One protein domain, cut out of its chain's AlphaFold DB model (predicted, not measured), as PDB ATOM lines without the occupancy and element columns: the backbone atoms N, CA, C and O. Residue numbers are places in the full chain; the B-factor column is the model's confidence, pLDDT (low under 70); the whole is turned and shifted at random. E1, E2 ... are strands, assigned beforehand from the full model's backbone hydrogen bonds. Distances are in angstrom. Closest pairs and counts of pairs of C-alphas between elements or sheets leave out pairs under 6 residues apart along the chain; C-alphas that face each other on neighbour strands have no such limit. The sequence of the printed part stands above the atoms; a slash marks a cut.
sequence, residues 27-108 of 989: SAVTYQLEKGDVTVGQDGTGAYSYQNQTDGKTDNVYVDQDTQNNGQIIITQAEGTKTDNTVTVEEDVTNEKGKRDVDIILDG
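AT A GLANCE: This is residues 27 to 108 of the 989 residues of an uncharacterized protein of Faecalibacterium prausnitzii (UniProt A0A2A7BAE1). Two small three-stranded sheets lie face to face as a sandwich, their strands nearly aligned, with long loops reaching past the sheets at the ends of the strands. One sheet runs E3, E2, E5 and is mixed; the other runs E1, E4, E6 and is parallel, and the chain changes sheet at four of its five links. The printed part has 82 residues with no named helix and six named strands, E1 to E6 in chain order; the class is all strand, though under half of the residues, 33 of 82, are in named elements. The whole is compact, with a radius of gyration of the C-alphas of 12.8 A, and elongated in outline, spanning 39 by 25 by 20 A.

IN THESE COORDINATES: Start with E3, residues 46 to 53, the longest strand: find C-alpha 46 at (38.415, -27.125, 43.856) and go 22.7 A to C-alpha 53. Before it comes E2, residues 37 to 43, 19.4 A long; E5 is short, residues 87 to 89, 6.9 A. For the other sheet, find C-alpha 28 at (35.184, -40.304, 42.505), where E1, residues 28 to 32, begins its 13.6 A. E4 is residues 72 to 76, 12.4 A, and E6, residues 103 to 107, runs 12.3 A to C-alpha 107 at (23.658, -43.664, 35.929).

HOW THE PARTS SIT: Look first at the hairpin E2 and E3, antiparallel at 155 degrees, where N 48 and O 41 are 2.8 A apart and N 50 and O 39 are 2.9 A apart, within hydrogen-bond range. On the other side of E2, E5 is parallel at 12 degrees, with N 40 and O 88 at 2.9 A. In the other sheet E4 is the inner strand: it is parallel to E1 at 18 degrees, with N 31 and O 74 at 2.8 A, and to E6 at 16 degrees, with N 75 and O 105 at 2.8 A. The two sheets form a sandwich, face to face, with 21 pairs of C-alphas within 10 A and best planes 3 degrees apart. Between the sheets, the closest C-alphas of E3 and E4 are those of Ser 49 and Ile 73, 7.5 A apart. E3 and E6 are apart, and so are E1 and E5.

THE WHOLE: The C-alphas farthest apart are those of Gly 80 and Gly 98, at 39.6 A. The printed part has no cut. The long links are E3 to E4, in which residues 61 to 62 pair antiparallel with residues 48 to 49 of E3, and E5 to E6. Mean pLDDT of the printed part is 79.0; it is under 70 at residues 54 to 55, 64 to 70 and 95 to 101 of this model.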
ATOM      1  N   SER A  27      38.969 -39.470  43.984       72.00
ATOM      2  CA  SER A  27      38.936 -39.548  42.511       72.00
ATOM      3  C   SER A  27      37.521 -39.764  41.966       72.00
ATOM      4  O   SER A  27      37.269 -39.542  40.792       72.00
ATOM      5  N   ALA A  28      36.601 -40.234  42.811       81.44
ATOM      6  CA  ALA A  28      35.184 -40.304  42.505       81.44
ATOM      7  C   ALA A  28      34.356 -40.118  43.784       81.44
ATOM      8  O   ALA A  28      34.700 -40.666  44.839       81.44
ATOM      9  N   VAL A  29      33.251 -39.386  43.681       86.88
ATOM     10  CA  VAL A  29      32.226 -39.233  44.722       86.88
ATOM     11  C   VAL A  29      30.917 -39.799  44.181       86.88
ATOM     12  O   VAL A  29      30.572 -39.572  43.026       86.88
ATOM     13  N   THR A  30      30.183 -40.561  44.996       89.75
ATOM     14  CA  THR A  30      28.937 -41.213  44.564       89.75
ATOM     15  C   THR A  30      27.750 -40.809  45.428       89.75
ATOM     16  O   THR A  30      27.753 -41.033  46.643       89.75
ATOM     17  N   TYR A  31      26.701 -40.297  44.788       91.06
ATOM     18  CA  TYR A  31      25.420 -39.968  45.409       91.06
ATOM     19  C   TYR A  31      24.325 -40.965  45.028       91.06
ATOM     20  O   TYR A  31      24.386 -41.662  44.015       91.06
ATOM     21  N   GLN A  32      23.306 -41.022  45.884       88.62
ATOM     22  CA  GLN A  32      22.069 -41.768  45.667       88.62
ATOM     23  C   GLN A  32      20.934 -40.749  45.616       88.62
ATOM     24  O   GLN A  32      20.581 -40.199  46.666       88.62
ATOM     25  N   LEU A  33      20.412 -40.464  44.420       86.81
ATOM     26  CA  LEU A  33      19.521 -39.320  44.177       86.81
ATOM     27  C   LEU A  33      18.220 -39.402  44.994       86.81
ATOM     28  O   LEU A  33      17.681 -38.383  45.399       86.81
ATOM     29  N   GLU A  34      17.773 -40.605  45.367       84.12
ATOM     30  CA  GLU A  34      16.602 -40.824  46.235       84.12
ATOM     31  C   GLU A  34      16.683 -40.176  47.636       84.12
ATOM     32  O   GLU A  34      15.668 -40.095  48.327       84.12
ATOM     33  N   LYS A  35      17.865 -39.723  48.080       84.62
ATOM     34  CA  LYS A  35      18.069 -39.125  49.414       84.62
ATOM     35  C   LYS A  35      17.930 -37.599  49.453       84.62
ATOM     36  O   LYS A  35      17.900 -37.047  50.553       84.62
ATOM     37  N   GLY A  36      17.878 -36.938  48.301       86.38
ATOM     38  CA  GLY A  36      17.835 -35.480  48.183       86.38
ATOM     39  C   GLY A  36      18.519 -34.974  46.913       86.38
ATOM     40  O   GLY A  36      19.299 -35.719  46.310       86.38
ATOM     41  N   ASP A  37      18.248 -33.720  46.543       88.56
ATOM     42  CA  ASP A  37      18.871 -33.046  45.394       88.56
ATOM     43  C   ASP A  37      20.397 -33.095  45.483       88.56
ATOM     44  O   ASP A  37      20.962 -32.987  46.579       88.56
ATOM     45  N   VAL A  38      21.067 -33.233  44.340       91.19
ATOM     46  CA  VAL A  38      22.532 -33.183  44.257       91.19
ATOM     47  C   VAL A  38      22.943 -31.882  43.592       91.19
ATOM     48  O   VAL A  38      22.427 -31.520  42.536       91.19
ATOM     49  N   THR A  39      23.897 -31.190  44.202       91.19
ATOM     50  CA  THR A  39      24.459 -29.965  43.642       91.19
ATOM     51  C   THR A  39      25.968 -30.104  43.503       91.19
ATOM     52  O   THR A  39      26.641 -30.558  44.433       91.19
ATOM     53  N   VAL A  40      26.472 -29.730  42.331       90.06
ATOM     54  CA  VAL A  40      27.892 -29.653  41.979       90.06
ATOM     55  C   VAL A  40      28.263 -28.182  41.859       90.06
ATOM     56  O   VAL A  40      27.490 -27.416  41.300       90.06
ATOM     57  N   GLY A  41      29.418 -27.786  42.378       88.12
ATOM     58  CA  GLY A  41      29.902 -26.411  42.305       88.12
ATOM     59  C   GLY A  41      31.414 -26.330  42.428       88.12
ATOM     60  O   GLY A  41      32.084 -27.344  42.633       88.12
ATOM     61  N   GLN A  42      31.967 -25.127  42.308       83.81
ATOM     62  CA  GLN A  42      33.409 -24.903  42.327       83.81
ATOM     63  C   GLN A  42      33.775 -23.747  43.262       83.81
ATOM     64  O   GLN A  42      33.131 -22.701  43.273       83.81
ATOM     65  N   ASP A  43      34.816 -23.928  44.080       83.44
ATOM     66  CA  ASP A  43      35.382 -22.846  44.890       83.44
ATOM     67  C   ASP A  43      36.919 -22.812  44.828       83.44
ATOM     68  O   ASP A  43      37.562 -23.605  44.140       83.44
ATOM     69  N   GLY A  44      37.542 -21.877  45.556       75.88
ATOM     70  CA  GLY A  44      39.002 -21.703  45.582       75.88
ATOM     71  C   GLY A  44      39.814 -22.905  46.102       75.88
ATOM     72  O   GLY A  44      41.046 -22.848  46.090       75.88
ATOM     73  N   THR A  45      39.154 -23.968  46.562       77.06
ATOM     74  CA  THR A  45      39.733 -25.253  46.983       77.06
ATOM     75  C   THR A  45      39.648 -26.315  45.874       77.06
ATOM     76  O   THR A  45      40.503 -27.204  45.810       77.06
ATOM     77  N   GLY A  46      38.677 -26.201  44.964       77.38
ATOM     78  CA  GLY A  46      38.415 -27.125  43.856       77.38
ATOM     79  C   GLY A  46      36.917 -27.353  43.635       77.38
ATOM     80  O   GLY A  46      36.081 -26.762  44.324       77.38
ATOM     81  N   ALA A  47      36.587 -28.238  42.697       81.81
ATOM     82  CA  ALA A  47      35.219 -28.690  42.492       81.81
ATOM     83  C   ALA A  47      34.719 -29.530  43.677       81.81
ATOM     84  O   ALA A  47      35.447 -30.319  44.293       81.81
ATOM     85  N   TYR A  48      33.450 -29.341  44.014       85.25
ATOM     86  CA  TYR A  48      32.792 -29.984  45.133       85.25
ATOM     87  C   TYR A  48      31.375 -30.399  44.779       85.25
ATOM     88  O   TYR A  48      30.745 -29.900  43.852       85.25
ATOM     89  N   SER A  49      30.857 -31.320  45.574       89.12
ATOM     90  CA  SER A  49      29.485 -31.789  45.482       89.12
ATOM     91  C   SER A  49      28.871 -31.923  46.869       89.12
ATOM     92  O   SER A  49      29.563 -32.099  47.878       89.12
ATOM     93  N   TYR A  50      27.554 -31.786  46.946       89.06
ATOM     94  CA  TYR A  50      26.789 -31.976  48.172       89.06
ATOM     95  C   TYR A  50      25.382 -32.475  47.858       89.06
ATOM     96  O   TYR A  50      24.885 -32.325  46.744       89.06
ATOM     97  N   GLN A  51      24.738 -33.073  48.861       89.50
ATOM     98  CA  GLN A  51      23.355 -33.522  48.772       89.50
ATOM     99  C   GLN A  51      22.481 -32.743  49.760       89.50
ATOM    100  O   GLN A  51      22.805 -32.645  50.946       89.50
ATOM    101  N   ASN A  52      21.357 -32.210  49.290       84.06
ATOM    102  CA  ASN A  52      20.365 -31.534  50.123       84.06
ATOM    103  C   ASN A  52      19.338 -32.549  50.627       84.06
ATOM    104  O   ASN A  52      18.394 -32.899  49.926       84.06
ATOM    105  N   GLN A  53      19.525 -33.042  51.851       81.19
ATOM    106  CA  GLN A  53      18.591 -33.978  52.478       81.19
ATOM    107  C   GLN A  53      17.505 -33.216  53.254       81.19
ATOM    108  O   GLN A  53      17.645 -32.031  53.552       81.19
ATOM    109  N   THR A  54      16.427 -33.900  53.651       65.81
ATOM    110  CA  THR A  54      15.306 -33.293  54.404       65.81
ATOM    111  C   THR A  54      15.734 -32.623  55.723       65.81
ATOM    112  O   THR A  54      15.056 -31.712  56.195       65.81
ATOM    113  N   ASP A  55      16.864 -33.046  56.300       62.66
ATOM    114  CA  ASP A  55      17.449 -32.484  57.527       62.66
ATOM    115  C   ASP A  55      18.504 -31.376  57.263       62.66
ATOM    116  O   ASP A  55      19.088 -30.845  58.212       62.66
ATOM    117  N   GLY A  56      18.744 -31.006  55.996       74.06
ATOM    118  CA  GLY A  56      19.664 -29.949  55.556       74.06
ATOM    119  C   GLY A  56      20.715 -30.395  54.526       74.06
ATOM    120  O   GLY A  56      20.800 -31.565  54.144       74.06
ATOM    121  N   LYS A  57      21.547 -29.438  54.093       81.44
ATOM    122  CA  LYS A  57      22.726 -29.656  53.236       81.44
ATOM    123  C   LYS A  57      23.759 -30.554  53.937       81.44
ATOM    124  O   LYS A  57      24.133 -30.276  55.078       81.44
ATOM    125  N   THR A  58      24.252 -31.595  53.260       84.44
ATOM    126  CA  THR A  58      25.447 -32.337  53.708       84.44
ATOM    127  C   THR A  58      26.707 -31.481  53.578       84.44
ATOM    128  O   THR A  58      26.765 -30.589  52.734       84.44
ATOM    129  N   ASP A  59      27.752 -31.798  54.344       83.62
ATOM    130  CA  ASP A  59      29.077 -31.193  54.151       83.62
ATOM    131  C   ASP A  59      29.541 -31.316  52.681       83.62
ATOM    132  O   ASP A  59      29.277 -32.332  52.030       83.62
ATOM    133  N   ASN A  60      30.232 -30.288  52.167       85.69
ATOM    134  CA  ASN A  60      30.844 -30.314  50.832       85.69
ATOM    135  C   ASN A  60      31.844 -31.481  50.744       85.69
ATOM    136  O   ASN A  60      32.768 -31.573  51.560       85.69
ATOM    137  N   VAL A  61      31.695 -32.333  49.730       84.62
ATOM    138  CA  VAL A  61      32.656 -33.383  49.381       84.62
ATOM    139  C   VAL A  61      33.406 -32.933  48.135       84.62
ATOM    140  O   VAL A  61      32.801 -32.734  47.086       84.62
ATOM    141  N   TYR A  62      34.717 -32.750  48.251       80.25
ATOM    142  CA  TYR A  62      35.542 -32.304  47.133       80.25
ATOM    143  C   TYR A  62      36.061 -33.498  46.336       80.25
ATOM    144  O   TYR A  62      36.631 -34.440  46.904       80.25
ATOM    145  N   VAL A  63      35.886 -33.425  45.021       76.31
ATOM    146  CA  VAL A  63      36.667 -34.223  44.077       76.31
ATOM    147  C   VAL A  63      37.999 -33.516  43.825       76.31
ATOM    148  O   VAL A  63      38.115 -32.301  43.974       76.31
ATOM    149  N   ASP A  64      39.025 -34.299  43.507       65.25
ATOM    150  CA  ASP A  64      40.281 -33.816  42.919       65.25
ATOM    151  C   ASP A  64      40.987 -32.604  43.593       65.25
ATOM    152  O   ASP A  64      41.413 -31.636  42.957       65.25
ATOM    153  N   GLN A  65      41.187 -32.646  44.918       61.00
ATOM    154  CA  GLN A  65      42.084 -31.681  45.581       61.00
ATOM    155  C   GLN A  65      43.587 -32.007  45.431       61.00
ATOM    156  O   GLN A  65      44.401 -31.105  45.613       61.00
ATOM    157  N   ASP A  66      43.971 -33.251  45.093       53.00
ATOM    158  CA  ASP A  66      45.371 -33.739  45.159       53.00
ATOM    159  C   ASP A  66      45.839 -34.621  43.965       53.00
ATOM    160  O   ASP A  66      46.912 -35.231  44.054       53.00
ATOM    161  N   THR A  67      45.088 -34.756  42.863       51.62
ATOM    162  CA  THR A  67      45.390 -35.738  41.793       51.62
ATOM    163  C   THR A  67      45.581 -35.130  40.392       51.62
ATOM    164  O   THR A  67      45.448 -33.931  40.189       51.62
ATOM    165  N   GLN A  68      46.044 -35.954  39.439       51.56
ATOM    166  CA  GLN A  68      46.148 -35.630  38.002       51.56
ATOM    167  C   GLN A  68      45.127 -36.444  37.180       51.56
ATOM    168  O   GLN A  68      45.395 -36.791  36.033       51.56
ATOM    169  N   ASN A  69      44.026 -36.853  37.810       53.41
ATOM    170  CA  ASN A  69      43.013 -37.727  37.230       53.41
ATOM    171  C   ASN A  69      41.657 -37.038  37.366       53.41
ATOM    172  O   ASN A  69      41.379 -36.522  38.448       53.41
ATOM    173  N   ASN A  70      40.812 -37.168  36.343       61.12
ATOM    174  CA  ASN A  70      39.424 -36.724  36.347       61.12
ATOM    175  C   ASN A  70      38.705 -37.087  37.659       61.12
ATOM    176  O   ASN A  70      38.701 -38.247  38.093       61.12
ATOM    177  N   GLY A  71      38.104 -36.081  38.291       72.38
ATOM    178  CA  GLY A  71      37.319 -36.205  39.509       72.38
ATOM    179  C   GLY A  71      35.855 -36.484  39.189       72.38
ATOM    180  O   GLY A  71      35.099 -35.561  38.914       72.38
ATOM    181  N   GLN A  72      35.427 -37.743  39.275       84.75
ATOM    182  CA  GLN A  72      34.079 -38.127  38.842       84.75
ATOM    183  C   GLN A  72      33.008 -37.886  39.914       84.75
ATOM    184  O   GLN A  72      33.150 -38.309  41.065       84.75
ATOM    185  N   ILE A  73      31.881 -37.289  39.531       88.50
ATOM    186  CA  ILE A  73      30.693 -37.142  40.379       88.50
ATOM    187  C   ILE A  73      29.595 -38.043  39.814       88.50
ATOM    188  O   ILE A  73      28.928 -37.721  38.836       88.50
ATOM    189  N   ILE A  74      29.414 -39.201  40.449       90.06
ATOM    190  CA  ILE A  74      28.507 -40.252  39.983       90.06
ATOM    191  C   ILE A  74      27.193 -40.179  40.769       90.06
ATOM    192  O   ILE A  74      27.152 -40.398  41.982       90.06
ATOM    193  N   ILE A  75      26.096 -39.903  40.081       91.56
ATOM    194  CA  ILE A  75      24.748 -39.803  40.634       91.56
ATOM    195  C   ILE A  75      23.979 -41.048  40.200       91.56
ATOM    196  O   ILE A  75      23.697 -41.256  39.025       91.56
ATOM    197  N   THR A  76      23.652 -41.894  41.171       92.25
ATOM    198  CA  THR A  76      22.985 -43.185  40.945       92.25
ATOM    199  C   THR A  76      21.613 -43.221  41.603       92.25
ATOM    200  O   THR A  76      21.301 -42.409  42.482       92.25
ATOM    201  N   GLN A  77      20.798 -44.202  41.223       87.06
ATOM    202  CA  GLN A  77      19.540 -44.506  41.896       87.06
ATOM    203  C   GLN A  77      19.362 -46.018  42.077       87.06
ATOM    204  O   GLN A  77      19.892 -46.825  41.315       87.06
ATOM    205  N   ALA A  78      18.623 -46.427  43.110       81.69
ATOM    206  CA  ALA A  78      18.269 -47.826  43.304       81.69
ATOM    207  C   ALA A  78      17.281 -48.311  42.223       81.69
ATOM    208  O   ALA A  78      16.250 -47.683  41.975       81.69
ATOM    209  N   GLU A  79      17.578 -49.462  41.614       74.81
ATOM    210  CA  GLU A  79      16.783 -50.047  40.527       74.81
ATOM    211  C   GLU A  79      15.291 -50.155  40.897       74.81
ATOM    212  O   GLU A  79      14.911 -50.710  41.934       74.81
ATOM    213  N   GLY A  80      14.426 -49.612  40.037       71.56
ATOM    214  CA  GLY A  80      12.974 -49.646  40.215       71.56
ATOM    215  C   GLY A  80      12.402 -48.659  41.241       71.56
ATOM    216  O   GLY A  80      11.182 -48.667  41.443       71.56
ATOM    217  N   THR A  81      13.210 -47.795  41.872       78.19
ATOM    218  CA  THR A  81      12.675 -46.662  42.649       78.19
ATOM    219  C   THR A  81      12.329 -45.476  41.738       78.19
ATOM    220  O   THR A  81      12.589 -45.483  40.532       78.19
ATOM    221  N   LYS A  82      11.675 -44.463  42.313       81.38
ATOM    222  CA  LYS A  82      11.383 -43.166  41.690       81.38
ATOM    223  C   LYS A  82      11.700 -42.061  42.686       81.38
ATOM    224  O   LYS A  82      11.455 -42.241  43.877       81.38
ATOM    225  N   THR A  83      12.190 -40.934  42.190       82.56
ATOM    226  CA  THR A  83      12.496 -39.743  42.989       82.56
ATOM    227  C   THR A  83      12.060 -38.486  42.246       82.56
ATOM    228  O   THR A  83      12.030 -38.479  41.021       82.56
ATOM    229  N   ASP A  84      11.685 -37.441  42.971       80.75
ATOM    230  CA  ASP A  84      11.363 -36.109  42.453       80.75
ATOM    231  C   ASP A  84      12.479 -35.084  42.724       80.75
ATOM    232  O   ASP A  84      12.251 -33.886  42.566       80.75
ATOM    233  N   ASN A  85      13.667 -35.564  43.108       86.25
ATOM    234  CA  ASN A  85      14.872 -34.764  43.313       86.25
ATOM    235  C   ASN A  85      15.560 -34.410  41.981       86.25
ATOM    236  O   ASN A  85      15.381 -35.078  40.958       86.25
ATOM    237  N   THR A  86      16.375 -33.363  42.033       87.44
ATOM    238  CA  THR A  86      16.999 -32.669  40.902       87.44
ATOM    239  C   THR A  86      18.529 -32.704  40.978       87.44
ATOM    240  O   THR A  86      19.116 -33.032  42.017       87.44
ATOM    241  N   VAL A  87      19.177 -32.383  39.857       89.81
ATOM    242  CA  VAL A  87      20.627 -32.190  39.759       89.81
ATOM    243  C   VAL A  87      20.910 -30.776  39.260       89.81
ATOM    244  O   VAL A  87      20.413 -30.381  38.206       89.81
ATOM    245  N   THR A  88      21.730 -30.034  40.002       90.12
ATOM    246  CA  THR A  88      22.159 -28.676  39.639       90.12
ATOM    247  C   THR A  88      23.678 -28.610  39.558       90.12
ATOM    248  O   THR A  88      24.362 -29.006  40.502       90.12
ATOM    249  N   VAL A  89      24.198 -28.070  38.464       89.06
ATOM    250  CA  VAL A  89      25.589 -27.629  38.327       89.06
ATOM    251  C   VAL A  89      25.595 -26.111  38.504       89.06
ATOM    252  O   VAL A  89      24.893 -25.413  37.775       89.06
ATOM    253  N   GLU A  90      26.299 -25.625  39.526       87.56
ATOM    254  CA  GLU A  90      26.467 -24.201  39.837       87.56
ATOM    255  C   GLU A  90      27.304 -23.493  38.744       87.56
ATOM    256  O   GLU A  90      27.914 -24.131  37.886       87.56
ATOM    257  N   GLU A  91      27.301 -22.161  38.763       81.06
ATOM    258  CA  GLU A  91      28.066 -21.297  37.852       81.06
ATOM    259  C   GLU A  91      29.597 -21.489  38.057       81.06
ATOM    260  O   GLU A  91      30.041 -21.906  39.132       81.06
ATOM    261  N   ASP A  92      30.418 -21.185  37.042       78.31
ATOM    262  CA  ASP A  92      31.899 -21.263  37.061       78.31
ATOM    263  C   ASP A  92      32.524 -22.658  37.399       78.31
ATOM    264  O   ASP A  92      33.680 -22.736  37.840       78.31
ATOM    265  N   VAL A  93      31.816 -23.782  37.198       80.50
ATOM    266  CA  VAL A  93      32.419 -25.141  37.172       80.50
ATOM    267  C   VAL A  93      33.083 -25.356  35.806       80.50
ATOM    268  O   VAL A  93      32.450 -25.044  34.811       80.50
ATOM    269  N   THR A  94      34.329 -25.843  35.736       74.62
ATOM    270  CA  THR A  94      35.154 -25.821  34.499       74.62
ATOM    271  C   THR A  94      35.927 -27.121  34.246       74.62
ATOM    272  O   THR A  94      36.451 -27.676  35.215       74.62
ATOM    273  N   ASN A  95      36.129 -27.503  32.979       63.34
ATOM    274  CA  ASN A  95      36.894 -28.667  32.510       63.34
ATOM    275  C   ASN A  95      38.146 -28.294  31.667       63.34
ATOM    276  O   ASN A  95      38.867 -29.176  31.197       63.34
ATOM    277  N   GLU A  96      38.445 -26.998  31.461       52.25
ATOM    278  CA  GLU A  96      39.591 -26.534  30.649       52.25
ATOM    279  C   GLU A  96      40.899 -27.349  30.842       52.25
ATOM    280  O   GLU A  96      41.489 -27.394  31.934       52.25
ATOM    281  N   LYS A  97      41.404 -27.894  29.717       48.56
ATOM    282  CA  LYS A  97      42.607 -28.745  29.549       48.56
ATOM    283  C   LYS A  97      43.879 -28.171  30.194       48.56
ATOM    284  O   LYS A  97      44.792 -27.676  29.521       48.56
ATOM    285  N   GLY A  98      43.975 -28.295  31.516       49.06
ATOM    286  CA  GLY A  98      45.139 -27.896  32.301       49.06
ATOM    287  C   GLY A  98      44.906 -27.502  33.762       49.06
ATOM    288  O   GLY A  98      45.917 -27.234  34.427       49.06
ATOM    289  N   LYS A  99      43.664 -27.417  34.283       53.19
ATOM    290  CA  LYS A  99      43.434 -26.959  35.680       53.19
ATOM    291  C   LYS A  99      42.409 -27.680  36.564       53.19
ATOM    292  O   LYS A  99      42.378 -27.306  37.745       53.19
ATOM    293  N   ARG A 100      41.724 -28.712  36.057       56.81
ATOM    294  CA  ARG A 100      41.241 -29.945  36.729       56.81
ATOM    295  C   ARG A 100      39.920 -30.391  36.111       56.81
ATOM    296  O   ARG A 100      39.086 -29.551  35.808       56.81
ATOM    297  N   ASP A 101      39.764 -31.700  35.977       59.78
ATOM    298  CA  ASP A 101      38.808 -32.301  35.050       59.78
ATOM    299  C   ASP A 101      37.675 -32.968  35.857       59.78
ATOM    300  O   ASP A 101      37.964 -33.721  36.796       59.78
ATOM    301  N   VAL A 102      36.397 -32.673  35.573       70.62
ATOM    302  CA  VAL A 102      35.252 -33.089  36.421       70.62
ATOM    303  C   VAL A 102      34.107 -33.682  35.599       70.62
ATOM    304  O   VAL A 102      33.230 -32.967  35.123       70.62
ATOM    305  N   ASP A 103      34.066 -35.013  35.517       86.19
ATOM    306  CA  ASP A 103      32.996 -35.737  34.827       86.19
ATOM    307  C   ASP A 103      31.750 -35.870  35.732       86.19
ATOM    308  O   ASP A 103      31.814 -36.466  36.818       86.19
ATOM    309  N   ILE A 104      30.585 -35.391  35.282       91.00
ATOM    310  CA  ILE A 104      29.297 -35.564  35.976       91.00
ATOM    311  C   ILE A 104      28.511 -36.690  35.297       91.00
ATOM    312  O   ILE A 104      28.134 -36.589  34.133       91.00
ATOM    313  N   ILE A 105      28.243 -37.780  36.022       93.25
ATOM    314  CA  ILE A 105      27.658 -39.006  35.456       93.25
ATOM    315  C   ILE A 105      26.354 -39.358  36.176       93.25
ATOM    316  O   ILE A 105      26.375 -39.744  37.343       93.25
ATOM    317  N   LEU A 106      25.222 -39.294  35.477       94.19
ATOM    318  CA  LEU A 106      23.934 -39.828  35.925       94.19
ATOM    319  C   LEU A 106      23.759 -41.247  35.369       94.19
ATOM    320  O   LEU A 106      23.736 -41.442  34.156       94.19
ATOM    321  N   ASP A 107      23.635 -42.233  36.258       93.94
ATOM    322  CA  ASP A 107      23.658 -43.664  35.929       93.94
ATOM    323  C   ASP A 107      22.435 -44.390  36.520       93.94
ATOM    324  O   ASP A 107      22.269 -44.463  37.746       93.94
ATOM    325  N   GLY A 108      21.556 -44.902  35.650       89.75
ATOM    326  CA  GLY A 108      20.357 -45.651  36.048       89.75
ATOM    327  C   GLY A 108      19.282 -44.808  36.752       89.75
ATOM    328  O   GLY A 108      18.553 -45.314  37.610       89.75
TER     329      GLY A 108